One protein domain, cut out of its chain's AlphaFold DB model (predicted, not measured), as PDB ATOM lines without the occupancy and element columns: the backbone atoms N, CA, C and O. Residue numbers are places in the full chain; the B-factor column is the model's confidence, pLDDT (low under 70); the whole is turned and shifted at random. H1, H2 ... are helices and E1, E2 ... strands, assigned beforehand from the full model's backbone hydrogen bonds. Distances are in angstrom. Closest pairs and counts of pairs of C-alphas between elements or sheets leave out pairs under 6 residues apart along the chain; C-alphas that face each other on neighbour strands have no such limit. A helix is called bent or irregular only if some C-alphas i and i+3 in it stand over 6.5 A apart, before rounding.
ATOM      1  N   ARG A   5     276.550 588.540 478.575       54.44
ATOM      2  CA  ARG A   5     276.029 587.476 477.689       54.44
ATOM      3  C   ARG A   5     275.472 587.916 476.317       54.44
ATOM      4  O   ARG A   5     275.679 587.168 475.367       54.44
ATOM      5  N   PRO A   6     274.783 589.063 476.145       55.16
ATOM      6  CA  PRO A   6     274.221 589.409 474.834       55.16
ATOM      7  C   PRO A   6     275.261 590.005 473.874       55.16
ATOM      8  O   PRO A   6     275.122 589.872 472.660       55.16
ATOM      9  N   LEU A   7     276.329 590.617 474.403       55.75
ATOM     10  CA  LEU A   7     277.376 591.252 473.597       55.75
ATOM     11  C   LEU A   7     278.260 590.211 472.888       55.75
ATOM     12  O   LEU A   7     278.656 590.406 471.742       55.75
ATOM     13  N   THR A   8     278.528 589.080 473.547       60.16
ATOM     14  CA  THR A   8     279.300 587.970 472.973       60.16
ATOM     15  C   THR A   8     278.507 587.184 471.928       60.16
ATOM     16  O   THR A   8     279.088 586.728 470.947       60.16
ATOM     17  N   LEU A   9     277.183 587.072 472.090       65.19
ATOM     18  CA  LEU A   9     276.311 586.390 471.129       65.19
ATOM     19  C   LEU A   9     276.207 587.163 469.802       65.19
ATOM     20  O   LEU A   9     276.335 586.576 468.731       65.19
ATOM     21  N   LEU A  10     276.040 588.488 469.871       68.25
ATOM     22  CA  LEU A  10     276.017 589.368 468.697       68.25
ATOM     23  C   LEU A  10     277.350 589.356 467.940       68.25
ATOM     24  O   LEU A  10     277.358 589.247 466.715       68.25
ATOM     25  N   ALA A  11     278.473 589.398 468.662       71.31
ATOM     26  CA  ALA A  11     279.800 589.292 468.060       71.31
ATOM     27  C   ALA A  11     280.015 587.929 467.377       71.31
ATOM     28  O   ALA A  11     280.551 587.875 466.271       71.31
ATOM     29  N   ALA A  12     279.542 586.833 467.982       71.62
ATOM     30  CA  ALA A  12     279.634 585.500 467.390       71.62
ATOM     31  C   ALA A  12     278.821 585.382 466.088       71.62
ATOM     32  O   ALA A  12     279.326 584.858 465.097       71.62
ATOM     33  N   ILE A  13     277.598 585.924 466.052       79.44
ATOM     34  CA  ILE A  13     276.760 585.932 464.841       79.44
ATOM     35  C   ILE A  13     277.422 586.753 463.725       79.44
ATOM     36  O   ILE A  13     277.453 586.315 462.575       79.44
ATOM     37  N   LEU A  14     278.000 587.912 464.061       76.81
ATOM     38  CA  LEU A  14     278.685 588.765 463.090       76.81
ATOM     39  C   LEU A  14     279.909 588.064 462.479       76.81
ATOM     40  O   LEU A  14     280.099 588.115 461.267       76.81
ATOM     41  N   VAL A  15     280.704 587.365 463.298       76.69
ATOM     42  CA  VAL A  15     281.879 586.603 462.838       76.69
ATOM     43  C   VAL A  15     281.472 585.450 461.921       76.69
ATOM     44  O   VAL A  15     282.105 585.249 460.886       76.69
ATOM     45  N   VAL A  16     280.392 584.733 462.245       78.69
ATOM     46  CA  VAL A  16     279.870 583.653 461.393       78.69
ATOM     47  C   VAL A  16     279.384 584.204 460.053       78.69
ATOM     48  O   VAL A  16     279.711 583.636 459.012       78.69
ATOM     49  N   LEU A  17     278.671 585.334 460.040       77.00
ATOM     50  CA  LEU A  17     278.236 585.982 458.797       77.00
ATOM     51  C   LEU A  17     279.423 586.437 457.938       77.00
ATOM     52  O   LEU A  17     279.419 586.205 456.730       77.00
ATOM     53  N   LEU A  18     280.461 587.009 458.553       75.25
ATOM     54  CA  LEU A  18     281.688 587.431 457.866       75.25
ATOM     55  C   LEU A  18     282.444 586.247 457.252       75.25
ATOM     56  O   LEU A  18     282.846 586.309 456.090       75.25
ATOM     57  N   PHE A  19     282.585 585.144 457.990       71.00
ATOM     58  CA  PHE A  19     283.211 583.921 457.478       71.00
ATOM     59  C   PHE A  19     282.395 583.287 456.351       71.00
ATOM     60  O   PHE A  19     282.952 582.865 455.339       71.00
ATOM     61  N   THR A  20     281.070 583.261 456.491       69.69
ATOM     62  CA  THR A  20     280.176 582.706 455.469       69.69
ATOM     63  C   THR A  20     280.231 583.543 454.190       69.69
ATOM     64  O   THR A  20     280.337 582.987 453.097       69.69
ATOM     65  N   ALA A  21     280.260 584.874 454.307       64.38
ATOM     66  CA  ALA A  21     280.461 585.772 453.174       64.38
ATOM     67  C   ALA A  21     281.828 585.538 452.504       64.38
ATOM     68  O   ALA A  21     281.885 585.350 451.291       64.38
ATOM     69  N   LEU A  22     282.919 585.446 453.271       62.31
ATOM     70  CA  LEU A  22     284.255 585.156 452.730       62.31
ATOM     71  C   LEU A  22     284.308 583.828 451.958       62.31
ATOM     72  O   LEU A  22     284.937 583.759 450.903       62.31
ATOM     73  N   ILE A  23     283.619 582.787 452.435       61.62
ATOM     74  CA  ILE A  23     283.563 581.481 451.762       61.62
ATOM     75  C   ILE A  23     282.719 581.551 450.478       61.62
ATOM     76  O   ILE A  23     283.149 581.062 449.430       61.62
ATOM     77  N   ILE A  24     281.541 582.182 450.526       58.81
ATOM     78  CA  ILE A  24     280.628 582.278 449.374       58.81
ATOM     79  C   ILE A  24     281.228 583.150 448.262       58.81
ATOM     80  O   ILE A  24     281.177 582.770 447.088       58.81
ATOM     81  N   PHE A  25     281.822 584.290 448.619       55.31
ATOM     82  CA  PHE A  25     282.414 585.217 447.653       55.31
ATOM     83  C   PHE A  25     283.820 584.783 447.205       55.31
ATOM     84  O   PHE A  25     284.164 584.962 446.040       55.31
ATOM     85  N   GLY A  26     284.612 584.138 448.068       52.34
ATOM     86  CA  GLY A  26     285.963 583.673 447.726       52.34
ATOM     87  C   GLY A  26     286.018 582.370 446.916       52.34
ATOM     88  O   GLY A  26     286.990 582.135 446.196       52.34
ATOM     89  N   GLY A  27     284.993 581.511 447.013       47.97
ATOM     90  CA  GLY A  27     284.994 580.177 446.394       47.97
ATOM     91  C   GLY A  27     284.511 580.126 444.940       47.97
ATOM     92  O   GLY A  27     285.027 579.338 444.147       47.97
ATOM     93  N   LYS A  28     283.546 580.974 444.555       49.88
ATOM     94  CA  LYS A  28     282.943 580.920 443.208       49.88
ATOM     95  C   LYS A  28     283.912 581.314 442.088       49.88
ATOM     96  O   LYS A  28     283.875 580.697 441.028       49.88
ATOM     97  N   GLY A  29     284.800 582.281 442.328       52.06
ATOM     98  CA  GLY A  29     285.767 582.741 441.322       52.06
ATOM     99  C   GLY A  29     286.876 581.724 441.030       52.06
ATOM    100  O   GLY A  29     287.178 581.450 439.872       52.06
ATOM    101  N   LYS A  30     287.437 581.091 442.069       56.16
ATOM    102  CA  LYS A  30     288.577 580.167 441.924       56.16
ATOM    103  C   LYS A  30     288.234 578.919 441.108       56.16
ATOM    104  O   LYS A  30     289.036 578.483 440.289       56.16
ATOM    105  N   ASN A  31     287.030 578.375 441.281       61.69
ATOM    106  CA  ASN A  31     286.606 577.178 440.552       61.69
ATOM    107  C   ASN A  31     286.407 577.437 439.049       61.69
ATOM    108  O   ASN A  31     286.732 576.573 438.237       61.69
ATOM    109  N   ALA A  32     285.908 578.621 438.673       66.19
ATOM    110  CA  ALA A  32     285.743 579.001 437.269       66.19
ATOM    111  C   ALA A  32     287.098 579.172 436.565       66.19
ATOM    112  O   ALA A  32     287.271 578.684 435.451       66.19
ATOM    113  N   VAL A  33     288.071 579.782 437.247       68.38
ATOM    114  CA  VAL A  33     289.437 579.973 436.737       68.38
ATOM    115  C   VAL A  33     290.152 578.636 436.535       68.38
ATOM    116  O   VAL A  33     290.680 578.381 435.458       68.38
ATOM    117  N   VAL A  34     290.106 577.735 437.523       69.25
ATOM    118  CA  VAL A  34     290.735 576.404 437.416       69.25
ATOM    119  C   VAL A  34     290.106 575.568 436.298       69.25
ATOM    120  O   VAL A  34     290.801 574.812 435.620       69.25
ATOM    121  N   LYS A  35     288.790 575.689 436.093       76.19
ATOM    122  CA  LYS A  35     288.100 575.011 434.994       76.19
ATOM    123  C   LYS A  35     288.531 575.572 433.635       76.19
ATOM    124  O   LYS A  35     288.901 574.786 432.770       76.19
ATOM    125  N   ALA A  36     288.534 576.897 433.478       73.06
ATOM    126  CA  ALA A  36     288.948 577.557 432.241       73.06
ATOM    127  C   ALA A  36     290.409 577.243 431.878       73.06
ATOM    128  O   ALA A  36     290.708 576.993 430.714       73.06
ATOM    129  N   ASP A  37     291.297 577.185 432.872       74.06
ATOM    130  CA  ASP A  37     292.709 576.853 432.677       74.06
ATOM    131  C   ASP A  37     292.914 575.412 432.177       74.06
ATOM    132  O   ASP A  37     293.619 575.179 431.194       74.06
ATOM    133  N   LYS A  38     292.227 574.440 432.795       75.56
ATOM    134  CA  LYS A  38     292.267 573.037 432.353       75.56
ATOM    135  C   LYS A  38     291.668 572.845 430.963       75.56
ATOM    136  O   LYS A  38     292.230 572.103 430.161       75.56
ATOM    137  N   GLU A  39     290.539 573.496 430.681       77.75
ATOM    138  CA  GLU A  39     289.894 573.442 429.365       77.75
ATOM    139  C   GLU A  39     290.798 574.038 428.283       77.75
ATOM    140  O   GLU A  39     290.961 573.435 427.221       77.75
ATOM    141  N   LEU A  40     291.441 575.173 428.562       79.56
ATOM    142  CA  LEU A  40     292.360 575.815 427.629       79.56
ATOM    143  C   LEU A  40     293.584 574.937 427.344       79.56
ATOM    144  O   LEU A  40     293.905 574.710 426.177       79.56
ATOM    145  N   GLY A  41     294.221 574.395 428.387       79.06
ATOM    146  CA  GLY A  41     295.365 573.494 428.241       79.06
ATOM    147  C   GLY A  41     295.034 572.260 427.401       79.06
ATOM    148  O   GLY A  41     295.716 571.984 426.415       79.06
ATOM    149  N   TYR A  42     293.933 571.573 427.725       78.50
ATOM    150  CA  TYR A  42     293.480 570.407 426.964       78.50
ATOM    151  C   TYR A  42     293.186 570.752 425.499       78.50
ATOM    152  O   TYR A  42     293.554 570.005 424.592       78.50
ATOM    153  N   THR A  43     292.555 571.902 425.250       80.50
ATOM    154  CA  THR A  43     292.198 572.310 423.886       80.50
ATOM    155  C   THR A  43     293.446 572.605 423.050       80.50
ATOM    156  O   THR A  43     293.535 572.140 421.913       80.50
ATOM    157  N   ILE A  44     294.442 573.293 423.616       81.06
ATOM    158  CA  ILE A  44     295.731 573.571 422.959       81.06
ATOM    159  C   ILE A  44     296.498 572.275 422.654       81.06
ATOM    160  O   ILE A  44     297.035 572.110 421.551       81.06
ATOM    161  N   ASP A  45     296.539 571.343 423.608       78.31
ATOM    162  CA  ASP A  45     297.201 570.049 423.421       78.31
ATOM    163  C   ASP A  45     296.500 569.221 422.329       78.31
ATOM    164  O   ASP A  45     297.171 568.607 421.497       78.31
ATOM    165  N   SER A  46     295.164 569.264 422.269       77.69
ATOM    166  CA  SER A  46     294.363 568.567 421.250       77.69
ATOM    167  C   SER A  46     294.415 569.207 419.856       77.69
ATOM    168  O   SER A  46     294.016 568.580 418.870       77.69
ATOM    169  N   LEU A  47     294.909 570.446 419.751       82.00
ATOM    170  CA  LEU A  47     295.014 571.149 418.482       82.00
ATOM    171  C   LEU A  47     296.066 570.473 417.594       82.00
ATOM    172  O   LEU A  47     297.226 570.292 417.991       82.00
ATOM    173  N   LYS A  48     295.669 570.137 416.365       79.81
ATOM    174  CA  LYS A  48     296.598 569.672 415.328       79.81
ATOM    175  C   LYS A  48     297.598 570.779 414.976       79.81
ATOM    176  O   LYS A  48     297.326 571.958 415.208       79.81
ATOM    177  N   ALA A  49     298.741 570.395 414.409       71.62
ATOM    178  CA  ALA A  49     299.643 571.355 413.776       71.62
ATOM    179  C   ALA A  49     298.860 572.174 412.733       71.62
ATOM    180  O   ALA A  49     298.039 571.607 412.012       71.62
ATOM    181  N   GLU A  50     299.062 573.491 412.725       77.00
ATOM    182  CA  GLU A  50     298.332 574.484 411.914       77.00
ATOM    183  C   GLU A  50     296.846 574.658 412.268       77.00
ATOM    184  O   GLU A  50     296.101 575.364 411.587       77.00
ATOM    185  N   GLY A  51     296.396 574.054 413.369       79.38
ATOM    186  CA  GLY A  51     295.051 574.252 413.886       79.38
ATOM    187  C   GLY A  51     294.819 575.685 414.370       79.38
ATOM    188  O   GLY A  51     295.735 576.370 414.833       79.38
ATOM    189  N   VAL A  52     293.557 576.114 414.309       82.69
ATOM    190  CA  VAL A  52     293.090 577.403 414.827       82.69
ATOM    191  C   VAL A  52     292.009 577.156 415.874       82.69
ATOM    192  O   VAL A  52     291.097 576.359 415.660       82.69
ATOM    193  N   LEU A  53     292.119 577.849 417.000       81.25
ATOM    194  CA  LEU A  53     291.167 577.854 418.097       81.25
ATOM    195  C   LEU A  53     290.682 579.281 418.330       81.25
ATOM    196  O   LEU A  53     291.478 580.173 418.609       81.25
ATOM    197  N   THR A  54     289.371 579.477 418.281       76.38
ATOM    198  CA  THR A  54     288.746 580.750 418.644       76.38
ATOM    199  C   THR A  54     288.135 580.629 420.033       76.38
ATOM    200  O   THR A  54     287.350 579.716 420.291       76.38
ATOM    201  N   LEU A  55     288.480 581.552 420.931       71.69
ATOM    202  CA  LEU A  55     287.926 581.611 422.282       71.69
ATOM    203  C   LEU A  55     286.841 582.689 422.349       71.69
ATOM    204  O   LEU A  55     287.123 583.856 422.094       71.69
ATOM    205  N   THR A  56     285.613 582.315 422.716       61.66
ATOM    206  CA  THR A  56     284.448 583.223 422.656       61.66
ATOM    207  C   THR A  56     283.734 583.449 423.998       61.66
ATOM    208  O   THR A  56     282.626 583.963 423.993       61.66
ATOM    209  N   ASN A  57     284.305 583.048 425.147       67.75
ATOM    210  CA  ASN A  57     283.611 583.034 426.457       67.75
ATOM    211  C   ASN A  57     284.562 583.292 427.657       67.75
ATOM    212  O   ASN A  57     285.579 583.953 427.514       67.75
ATOM    213  N   ILE A  58     284.273 582.765 428.857       69.50
ATOM    214  CA  ILE A  58     285.080 582.925 430.091       69.50
ATOM    215  C   ILE A  58     286.576 582.627 429.869       69.50
ATOM    216  O   ILE A  58     287.428 583.314 430.424       69.50
ATOM    217  N   THR A  59     286.906 581.653 429.019       71.44
ATOM    218  CA  THR A  59     288.290 581.304 428.660       71.44
ATOM    219  C   THR A  59     289.026 582.440 427.943       71.44
ATOM    220  O   THR A  59     290.228 582.591 428.132       71.44
ATOM    221  N   HIS A  60     288.313 583.265 427.165       73.12
ATOM    222  CA  HIS A  60     288.863 584.482 426.562       73.12
ATOM    223  C   HIS A  60     289.244 585.497 427.642       73.12
ATOM    224  O   HIS A  60     290.377 585.957 427.654       73.12
ATOM    225  N   LEU A  61     288.336 585.784 428.582       72.88
ATOM    226  CA  LEU A  61     288.603 586.723 429.678       72.88
ATOM    227  C   LEU A  61     289.752 586.243 430.575       72.88
ATOM    228  O   LEU A  61     290.591 587.040 430.975       72.88
ATOM    229  N   TYR A  62     289.818 584.935 430.846       79.69
ATOM    230  CA  TYR A  62     290.930 584.334 431.582       79.69
ATOM    231  C   TYR A  62     292.265 584.503 430.848       79.69
ATOM    232  O   TYR A  62     293.258 584.896 431.455       79.69
ATOM    233  N   LEU A  63     292.298 584.222 429.542       80.50
ATOM    234  CA  LEU A  63     293.514 584.375 428.748       80.50
ATOM    235  C   LEU A  63     293.928 585.847 428.619       80.50
ATOM    236  O   LEU A  63     295.116 586.142 428.706       80.50
ATOM    237  N   PHE A  64     292.959 586.753 428.456       78.12
ATOM    238  CA  PHE A  64     293.179 588.197 428.416       78.12
ATOM    239  C   PHE A  64     293.893 588.678 429.676       78.12
ATOM    240  O   PHE A  64     294.977 589.235 429.572       78.12
ATOM    241  N   ASP A  65     293.331 588.392 430.850       77.62
ATOM    242  CA  ASP A  65     293.880 588.791 432.152       77.62
ATOM    243  C   ASP A  65     295.322 588.284 432.327       77.62
ATOM    244  O   ASP A  65     296.250 589.038 432.616       77.62
ATOM    245  N   ARG A  66     295.549 587.002 432.005       79.81
ATOM    246  CA  ARG A  66     296.872 586.366 432.083       79.81
ATOM    247  C   ARG A  66     297.903 586.976 431.141       79.81
ATOM    248  O   ARG A  66     299.073 587.045 431.507       79.81
ATOM    249  N   LEU A  67     297.509 587.345 429.922       79.31
ATOM    250  CA  LEU A  67     298.422 587.908 428.927       79.31
ATOM    251  C   LEU A  67     298.604 589.416 429.094       79.31
ATOM    252  O   LEU A  67     299.687 589.919 428.805       79.31
ATOM    253  N   GLN A  68     297.599 590.136 429.586       75.62
ATOM    254  CA  GLN A  68     297.666 591.576 429.834       75.62
ATOM    255  C   GLN A  68     298.795 591.905 430.819       75.62
ATOM    256  O   GLN A  68     299.642 592.747 430.517       75.62
ATOM    257  N   ASP A  69     298.893 591.154 431.918       67.75
ATOM    258  CA  ASP A  69     299.963 591.305 432.913       67.75
ATOM    259  C   ASP A  69     301.368 591.038 432.347       67.75
ATOM    260  O   ASP A  69     302.358 591.596 432.820       67.75
ATOM    261  N   GLN A  70     301.474 590.181 431.329       67.31
ATOM    262  CA  GLN A  70     302.752 589.781 430.731       67.31
ATOM    263  C   GLN A  70     303.153 590.654 429.533       67.31
ATOM    264  O   GLN A  70     304.328 590.707 429.170       67.31
ATOM    265  N   THR A  71     302.194 591.349 428.919       63.16
ATOM    266  CA  THR A  71     302.390 592.149 427.699       63.16
ATOM    267  C   THR A  71     302.554 593.647 427.979       63.16
ATOM    268  O   THR A  71     303.134 594.352 427.152       63.16
ATOM    269  N   ALA A  72     302.134 594.126 429.157       60.91
ATOM    270  CA  ALA A  72     302.095 595.549 429.513       60.91
ATOM    271  C   ALA A  72     303.462 596.267 429.555       60.91
ATOM    272  O   ALA A  72     303.493 597.492 429.538       60.91
ATOM    273  N   ASP A  73     304.585 595.538 429.580       54.78
ATOM    274  CA  ASP A  73     305.882 596.113 429.977       54.78
ATOM    275  C   ASP A  73     307.050 595.796 429.022       54.78
ATOM    276  O   ASP A  73     308.216 595.987 429.369       54.78
ATOM    277  N   GLY A  74     306.774 595.243 427.830       51.44
ATOM    278  CA  GLY A  74     307.808 594.876 426.841       51.44
ATOM    279  C   GLY A  74     308.824 593.822 427.316       51.44
ATOM    280  O   GLY A  74     309.762 593.483 426.594       51.44
ATOM    281  N   LYS A  75     308.649 593.289 428.528       55.59
ATOM    282  CA  LYS A  75     309.435 592.193 429.086       55.59
ATOM    283  C   LYS A  75     308.961 590.881 428.471       55.59
ATOM    284  O   LYS A  75     307.770 590.687 428.253       55.59
ATOM    285  N   LYS A  76     309.903 589.968 428.225       62.47
ATOM    286  CA  LYS A  76     309.599 588.559 427.955       62.47
ATOM    287  C   LYS A  76     308.908 587.995 429.194       62.47
ATOM    288  O   LYS A  76     309.570 587.732 430.197       62.47
ATOM    289  N   GLY A  77     307.585 587.918 429.149       76.88
ATOM    290  CA  GLY A  77     306.782 587.330 430.208       76.88
ATOM    291  C   GLY A  77     306.791 585.812 430.104       76.88
ATOM    292  O   GLY A  77     307.093 585.252 429.051       76.88
ATOM    293  N   PHE A  78     306.445 585.139 431.190       82.75
ATOM    294  CA  PHE A  78     306.122 583.721 431.142       82.75
ATOM    295  C   PHE A  78     304.683 583.544 431.598       82.75
ATOM    296  O   PHE A  78     304.250 584.151 432.577       82.75
ATOM    297  N   VAL A  79     303.939 582.695 430.901       84.38
ATOM    298  CA  VAL A  79     302.558 582.375 431.246       84.38
ATOM    299  C   VAL A  79     302.403 580.870 431.367       84.38
ATOM    300  O   VAL A  79     302.933 580.106 430.566       84.38
ATOM    301  N   ILE A  80     301.676 580.434 432.388       81.31
ATOM    302  CA  ILE A  80     301.279 579.036 432.526       81.31
ATOM    303  C   ILE A  80     299.867 578.917 431.967       81.31
ATOM    304  O   ILE A  80     298.961 579.576 432.481       81.31
ATOM    305  N   LEU A  81     299.698 578.092 430.934       80.25
ATOM    306  CA  LEU A  81     298.393 577.738 430.377       80.25
ATOM    307  C   LEU A  81     298.186 576.234 430.540       80.25
ATOM    308  O   LEU A  81     298.944 575.426 429.989       80.25
ATOM    309  N   GLY A  82     297.175 575.855 431.323       78.56
ATOM    310  CA  GLY A  82     297.000 574.473 431.754       78.56
ATOM    311  C   GLY A  82     298.226 573.984 432.530       78.56
ATOM    312  O   GLY A  82     298.580 574.537 433.566       78.56
ATOM    313  N   ASN A  83     298.907 572.957 432.011       77.88
ATOM    314  CA  ASN A  83     300.078 572.354 432.662       77.88
ATOM    315  C   ASN A  83     301.420 572.719 432.004       77.88
ATOM    316  O   ASN A  83     302.431 572.095 432.323       77.88
ATOM    317  N   ARG A  84     301.451 573.684 431.075       80.50
ATOM    318  CA  ARG A  84     302.687 574.086 430.388       80.50
ATOM    319  C   ARG A  84     303.035 575.543 430.637       80.50
ATOM    320  O   ARG A  84     302.158 576.407 430.651       80.50
ATOM    321  N   LEU A  85     304.332 575.786 430.798       85.81
ATOM    322  CA  LEU A  85     304.928 577.113 430.837       85.81
ATOM    323  C   LEU A  85     305.258 577.554 429.412       85.81
ATOM    324  O   LEU A  85     305.864 576.803 428.647       85.81
ATOM    325  N   TYR A  86     304.872 578.776 429.077       86.62
ATOM    326  CA  TYR A  86     305.141 579.396 427.794       86.62
ATOM    327  C   TYR A  86     305.891 580.703 427.997       86.62
ATOM    328  O   TYR A  86     305.510 581.520 428.834       86.62
ATOM    329  N   GLN A  87     306.912 580.924 427.184       87.88
ATOM    330  CA  GLN A  87     307.516 582.229 427.000       87.88
ATOM    331  C   GLN A  87     306.624 583.084 426.096       87.88
ATOM    332  O   GLN A  87     306.285 582.675 424.985       87.88
ATOM    333  N   VAL A  88     306.269 584.270 426.580       87.56
ATOM    334  CA  VAL A  88     305.464 585.271 425.881       87.56
ATOM    335  C   VAL A  88     306.393 586.238 425.154       87.56
ATOM    336  O   VAL A  88     307.238 586.884 425.781       87.56
ATOM    337  N   ASN A  89     306.217 586.378 423.842       84.50
ATOM    338  CA  ASN A  89     306.843 587.438 423.056       84.50
ATOM    339  C   ASN A  89     305.758 588.318 422.431       84.50
ATOM    340  O   ASN A  89     304.869 587.826 421.741       84.50
ATOM    341  N   ASN A  90     305.820 589.626 422.664       80.25
ATOM    342  CA  ASN A  90     304.785 590.547 422.193       80.25
ATOM    343  C   ASN A  90     304.924 590.825 420.692       80.25
ATOM    344  O   ASN A  90     306.030 591.009 420.186       80.25
ATOM    345  N   LEU A  91     303.787 590.915 420.009       74.88
ATOM    346  CA  LEU A  91     303.653 591.316 418.611       74.88
ATOM    347  C   LEU A  91     302.801 592.583 418.507       74.88
ATOM    348  O   LEU A  91     302.064 592.932 419.423       74.88
ATOM    349  N   ALA A  92     302.832 593.241 417.347       72.44
ATOM    350  CA  ALA A  92     302.046 594.454 417.108       72.44
ATOM    351  C   ALA A  92     300.519 594.258 417.257       72.44
ATOM    352  O   ALA A  92     299.813 595.221 417.541       72.44
ATOM    353  N   GLN A  93     300.007 593.038 417.056       71.81
ATOM    354  CA  GLN A  93     298.572 592.706 417.118       71.81
ATOM    355  C   GLN A  93     298.272 591.506 418.040       71.81
ATOM    356  O   GLN A  93     297.241 590.846 417.907       71.81
ATOM    357  N   GLY A  94     299.181 591.184 418.965       80.69
ATOM    358  CA  GLY A  94     299.032 590.004 419.815       80.69
ATOM    359  C   GLY A  94     300.323 589.582 420.505       80.69
ATOM    360  O   GLY A  94     301.156 590.414 420.852       80.69
ATOM    361  N   CYS A  95     300.504 588.278 420.691       84.94
ATOM    362  CA  CYS A  95     301.742 587.706 421.211       84.94
ATOM    363  C   CYS A  95     301.985 586.300 420.655       84.94
ATOM    364  O   CYS A  95     301.064 585.644 420.170       84.94
ATOM    365  N   THR A  96     303.226 585.830 420.738       88.38
ATOM    366  CA  THR A  96     303.565 584.422 420.543       88.38
ATOM    367  C   THR A  96     303.875 583.760 421.873       88.38
ATOM    368  O   THR A  96     304.490 584.358 422.756       88.38
ATOM    369  N   LEU A  97     303.432 582.514 422.015       88.62
ATOM    370  CA  LEU A  97     303.672 581.659 423.166       88.62
ATOM    371  C   LEU A  97     304.531 580.483 422.720       88.62
ATOM    372  O   LEU A  97     304.078 579.619 421.967       88.62
ATOM    373  N   THR A  98     305.773 580.447 423.184       88.50
ATOM    374  CA  THR A  98     306.702 579.345 422.898       88.50
ATOM    375  C   THR A  98     306.807 578.458 424.132       88.50
ATOM    376  O   THR A  98     307.087 578.994 425.203       88.50
ATOM    377  N   PRO A  99     306.564 577.140 424.039       86.94
ATOM    378  CA  PRO A  99     306.769 576.233 425.164       86.94
ATOM    379  C   PRO A  99     308.193 576.358 425.738       86.94
ATOM    380  O   PRO A  99     309.172 576.306 424.996       86.94
ATOM    381  N   ASP A 100     308.320 576.519 427.059       84.94
ATOM    382  CA  ASP A 100     309.626 576.599 427.749       84.94
ATOM    383  C   ASP A 100     310.212 575.205 428.069       84.94
ATOM    384  O   ASP A 100     311.243 575.064 428.715       84.94
ATOM    385  N   ASP A 101     309.566 574.138 427.594       79.38
ATOM    386  CA  ASP A 101     310.004 572.745 427.759       79.38
ATOM    387  C   ASP A 101     311.129 572.347 426.779       79.38
ATOM    388  O   ASP A 101     311.513 571.178 426.701       79.38
ATOM    389  N   GLY A 102     311.668 573.310 426.022       66.50
ATOM    390  CA  GLY A 102     312.657 573.065 424.973       66.50
ATOM    391  C   GLY A 102     312.082 572.327 423.763       66.50
ATOM    392  O   GLY A 102     312.852 571.945 422.878       66.50
ATOM    393  N   ASN A 103     310.757 572.137 423.710       65.00
ATOM    394  CA  ASN A 103     310.060 571.617 422.553       65.00
ATOM    395  C   ASN A 103     309.759 572.764 421.585       65.00
ATOM    396  O   ASN A 103     309.093 573.746 421.896       65.00
ATOM    397  N   LEU A 104     310.318 572.635 420.393       67.50
ATOM    398  CA  LEU A 104     310.432 573.696 419.398       67.50
ATOM    399  C   LEU A 104     309.691 573.318 418.122       67.50
ATOM    400  O   LEU A 104     309.816 573.985 417.094       67.50
ATOM    401  N   ASP A 105     308.942 572.221 418.208       80.44
ATOM    402  CA  ASP A 105     308.145 571.666 417.133       80.44
ATOM    403  C   ASP A 105     306.950 572.571 416.825       80.44
ATOM    404  O   ASP A 105     306.385 572.491 415.734       80.44
ATOM    405  N   TYR A 106     306.565 573.443 417.765       84.19
ATOM    406  CA  TYR A 106     305.505 574.418 417.569       84.19
ATOM    407  C   TYR A 106     305.645 575.658 418.461       84.19
ATOM    408  O   TYR A 106     306.258 575.628 419.526       84.19
ATOM    409  N   HIS A 107     304.970 576.725 418.051       88.00
ATOM    410  CA  HIS A 107     304.633 577.877 418.883       88.00
ATOM    411  C   HIS A 107     303.148 578.210 418.708       88.00
ATOM    412  O   HIS A 107     302.497 577.750 417.765       88.00
ATOM    413  N   LEU A 108     302.583 578.981 419.634       88.50
ATOM    414  CA  LEU A 108     301.217 579.481 419.509       88.50
ATOM    415  C   LEU A 108     301.251 580.959 419.150       88.50
ATOM    416  O   LEU A 108     301.886 581.745 419.843       88.50
ATOM    417  N   GLU A 109     300.536 581.349 418.107       88.75
ATOM    418  CA  GLU A 109     300.238 582.748 417.830       88.75
ATOM    419  C   GLU A 109     298.889 583.083 418.455       88.75
ATOM    420  O   GLU A 109     297.879 582.449 418.149       88.75
ATOM    421  N   VAL A 110     298.875 584.072 419.341       87.75
ATOM    422  CA  VAL A 110     297.667 584.581 419.984       87.75
ATOM    423  C   VAL A 110     297.398 585.965 419.421       87.75
ATOM    424  O   VAL A 110     298.106 586.921 419.738       87.75
ATOM    425  N   VAL A 111     296.379 586.072 418.576       85.19
ATOM    426  CA  VAL A 111     295.991 587.329 417.927       85.19
ATOM    427  C   VAL A 111     294.724 587.851 418.580       85.19
ATOM    428  O   VAL A 111     293.746 587.113 418.720       85.19
ATOM    429  N   HIS A 112     294.750 589.122 418.979       77.44
ATOM    430  CA  HIS A 112     293.556 589.809 419.452       77.44
ATOM    431  C   HIS A 112     292.759 590.299 418.245       77.44
ATOM    432  O   HIS A 112     293.260 591.086 417.441       77.44
ATOM    433  N   THR A 113     291.528 589.826 418.104       73.94
ATOM    434  CA  THR A 113     290.634 590.222 417.020       73.94
ATOM    435  C   THR A 113     289.347 590.784 417.592       73.94
ATOM    436  O   THR A 113     288.622 590.088 418.299       73.94
ATOM    437  N   SER A 114     289.030 592.025 417.239       69.88
ATOM    438  CA  SER A 114     287.740 592.636 417.551       69.88
ATOM    439  C   SER A 114     286.825 592.481 416.340       69.88
ATOM    440  O   SER A 114     287.118 593.000 415.260       69.88
ATOM    441  N   ALA A 115     285.726 591.747 416.498       65.56
ATOM    442  CA  ALA A 115     284.699 591.623 415.468       65.56
ATOM    443  C   ALA A 115     283.522 592.559 415.793       65.56
ATOM    444  O   ALA A 115     283.075 592.577 416.940       65.56
ATOM    445  N   PRO A 116     282.992 593.327 414.823       59.38
ATOM    446  CA  PRO A 116     281.798 594.128 415.055       59.38
ATOM    447  C   PRO A 116     280.604 593.206 415.322       59.38
ATOM    448  O   PRO A 116     280.367 592.249 414.579       59.38
ATOM    449  N   VAL A 117     279.850 593.491 416.378       67.06
ATOM    450  CA  VAL A 117     278.595 592.794 416.686       67.06
ATOM    451  C   VAL A 117     277.430 593.604 416.117       67.06
ATOM    452  O   VAL A 117     277.595 594.750 415.718       67.06
ATOM    453  N   TYR A 118     276.251 592.981 416.043       48.59
ATOM    454  CA  TYR A 118     274.988 593.448 415.447       48.59
ATOM    455  C   TYR A 118     274.561 594.917 415.707       48.59
ATOM    456  O   TYR A 118     273.610 595.365 415.066       48.59
ATOM    457  N   GLN A 119     275.214 595.673 416.599       58.41
ATOM    458  CA  GLN A 119     274.972 597.100 416.821       58.41
ATOM    459  C   GLN A 119     276.239 597.942 416.575       58.41
ATOM    460  O   GLN A 119     277.325 597.570 417.021       58.41
ATOM    461  N   PRO A 120     276.130 599.103 415.899       48.00
ATOM    462  CA  PRO A 120     277.248 600.029 415.742       48.00
ATOM    463  C   PRO A 120     277.816 600.453 417.104       48.00
ATOM    464  O   PRO A 120     277.113 601.067 417.901       48.00
ATOM    465  N   GLY A 121     279.092 600.146 417.346       51.03
ATOM    466  CA  GLY A 121     279.790 600.461 418.598       51.03
ATOM    467  C   GLY A 121     280.007 599.264 419.525       51.03
ATOM    468  O   GLY A 121     280.871 599.353 420.395       51.03
ATOM    469  N   ASP A 122     279.316 598.144 419.300       55.28
ATOM    470  CA  ASP A 122     279.568 596.898 420.023       55.28
ATOM    471  C   ASP A 122     280.632 596.072 419.294       55.28
ATOM    472  O   ASP A 122     280.470 595.684 418.131       55.28
ATOM    473  N   PHE A 123     281.720 595.772 419.996       60.50
ATOM    474  CA  PHE A 123     282.787 594.903 419.514       60.50
ATOM    475  C   PHE A 123     282.859 593.660 420.395       60.50
ATOM    476  O   PHE A 123     282.814 593.746 421.621       60.50
ATOM    477  N   LEU A 124     282.964 592.493 419.763       64.81
ATOM    478  CA  LEU A 124     283.326 591.261 420.439       64.81
ATOM    479  C   LEU A 124     284.835 591.104 420.309       64.81
ATOM    480  O   LEU A 124     285.344 590.718 419.253       64.81
ATOM    481  N   ASP A 125     285.528 591.414 421.393       67.00
ATOM    482  CA  ASP A 125     286.932 591.077 421.550       67.00
ATOM    483  C   ASP A 125     287.067 589.560 421.681       67.00
ATOM    484  O   ASP A 125     286.391 588.907 422.482       67.00
ATOM    485  N   THR A 126     287.897 588.988 420.818       71.44
ATOM    486  CA  THR A 126     288.163 587.554 420.763       71.44
ATOM    487  C   THR A 126     289.655 587.316 420.623       71.44
ATOM    488  O   THR A 126     290.375 588.091 419.995       71.44
ATOM    489  N   TYR A 127     290.116 586.196 421.175       76.81
ATOM    490  CA  TYR A 127     291.454 585.692 420.914       76.81
ATOM    491  C   TYR A 127     291.366 584.521 419.958       76.81
ATOM    492  O   TYR A 127     290.616 583.561 420.175       76.81
ATOM    493  N   VAL A 128     292.188 584.603 418.922       83.31
ATOM    494  CA  VAL A 128     292.459 583.500 418.017       83.31
ATOM    495  C   VAL A 128     293.818 582.933 418.391       83.31
ATOM    496  O   VAL A 128     294.822 583.638 418.338       83.31
ATOM    497  N   ILE A 129     293.839 581.661 418.777       85.69
ATOM    498  CA  ILE A 129     295.057 580.898 419.033       85.69
ATOM    499  C   ILE A 129     295.318 580.026 417.812       85.69
ATOM    500  O   ILE A 129     294.523 579.146 417.487       85.69
ATOM    501  N   ARG A 130     296.445 580.234 417.145       87.19
ATOM    502  CA  ARG A 130     296.917 579.378 416.057       87.19
ATOM    503  C   ARG A 130     298.129 578.591 416.526       87.19
ATOM    504  O   ARG A 130     299.041 579.166 417.105       87.19
ATOM    505  N   LYS A 131     298.151 577.284 416.269       86.88
ATOM    506  CA  LYS A 131     299.313 576.433 416.554       86.88
ATOM    507  C   LYS A 131     300.176 576.331 415.306       86.88
ATOM    508  O   LYS A 131     299.825 575.614 414.377       86.88
ATOM    509  N   CYS A 132     301.286 577.046 415.279       85.00
ATOM    510  CA  CYS A 132     302.208 577.082 414.149       85.00
ATOM    511  C   CYS A 132     303.324 576.058 414.351       85.00
ATOM    512  O   CYS A 132     303.820 575.908 415.464       85.00
ATOM    513  N   ALA A 133     303.720 575.350 413.293       84.50
ATOM    514  CA  ALA A 133     304.855 574.433 413.356       84.50
ATOM    515  C   ALA A 133     306.189 575.205 413.385       84.50
ATOM    516  O   ALA A 133     306.345 576.210 412.693       84.50
ATOM    517  N   GLY A 134     307.161 574.706 414.148       79.38
ATOM    518  CA  GLY A 134     308.512 575.261 414.255       79.38
ATOM    519  C   GLY A 134     308.689 576.373 415.298       79.38
ATOM    520  O   GLY A 134     307.762 576.741 416.023       79.38
TER     521      GLY A 134
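What this domain is: This is residues 5 to 134 of the 136 residues of an uncharacterized protein of Candidatus Falkowbacteria bacterium (UniProt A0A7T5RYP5). A small body, a twisted sheet of six strands curled round one helix, H2, has a long helical arm, H1, whose residues 5 to 31 stick out from it. The end of H1 packs on the body with residues 36 to 45, and E5 and E6, the longest strands with 11 residues each, form a long hairpin within the sheet. The printed part has 130 residues, with two named helices and six named strands in the order H1 E1 H2 E2 E3 E4 E5 E6; the sheet's order is E1 E6 E5 E4 E3 E2, antiparallel throughout, and the class is mixed. The whole is loose, with a radius of gyration of the C-alphas of 20.3 A, and elongated, spanning 72 by 44 by 30 A.

How they stand to each other: H1, residues 5 to 46, touches H2, residues 58 to 71, with its residues 33 to 40 alone, about perpendicular at 86 degrees; the closest C-alphas are those of Ala 36 and Thr 59, 5.2 A. E1, residues 52 to 55, is an edge strand beside E6, residues 123 to 133, with N 53 and O 129 at 2.8 A. H2 is on one face of the sheet, making two layers, a helix over a sheet, and the sheet curls round it. E2, residues 77 to 81, is the other edge strand; the closest C-alphas of H2 and E2 are those of Gln 70 and Gly 77, 4.7 A. H1 only grazes the sheet; its closest C-alphas to E2 are those of Gly 41 and Leu 81, 5.6 A. E2, E3, residues 84 to 91, E4, residues 94 to 99, E5, residues 106 to 116, and E6 form a meander, each strand the antiparallel neighbour of the one before, and each successive two are a hairpin. Within hydrogen-bond range are N 79 and O 86, 2.8 A, for E2 and E3; N 89 and O 96, 2.9 A, for E3 and E4; N 97 and O 108, 2.8 A, for E4 and E5; and N 111 and O 128, 2.9 A, for E5 and E6. E1 and E2 are apart. Of the O i to N i+4 pairs, 32 of 38 in H1 and 9 of 10 in H2 are within range.

Where its parts are: H1 begins at C-alpha 5 (276.029, 587.476, 477.689) and is 62.3 A long; it is neither bent nor irregular, but only just, with C-alphas 26 and 29 at 6.5 A. E1 is 10.0 A, H2 19.8 A, E2 12.7 A, E3 20.9 A, E4 16.7 A and E5 30.9 A long. E6, 30.7 A, ends at C-alpha 133 (304.855, 574.433, 413.356).

The domain as a whole: The C-alphas of Arg 5 and Gly 134, the two farthest apart, are 72.3 A apart. Without residues 5 to 31, which stand free, the body spans 45 by 29 by 27 A. The printed part has no cut, and no link is long. The mean pLDDT of the printed part is 72.9; 47 residues are under 70, among them 20 to 34 and 114 to 125.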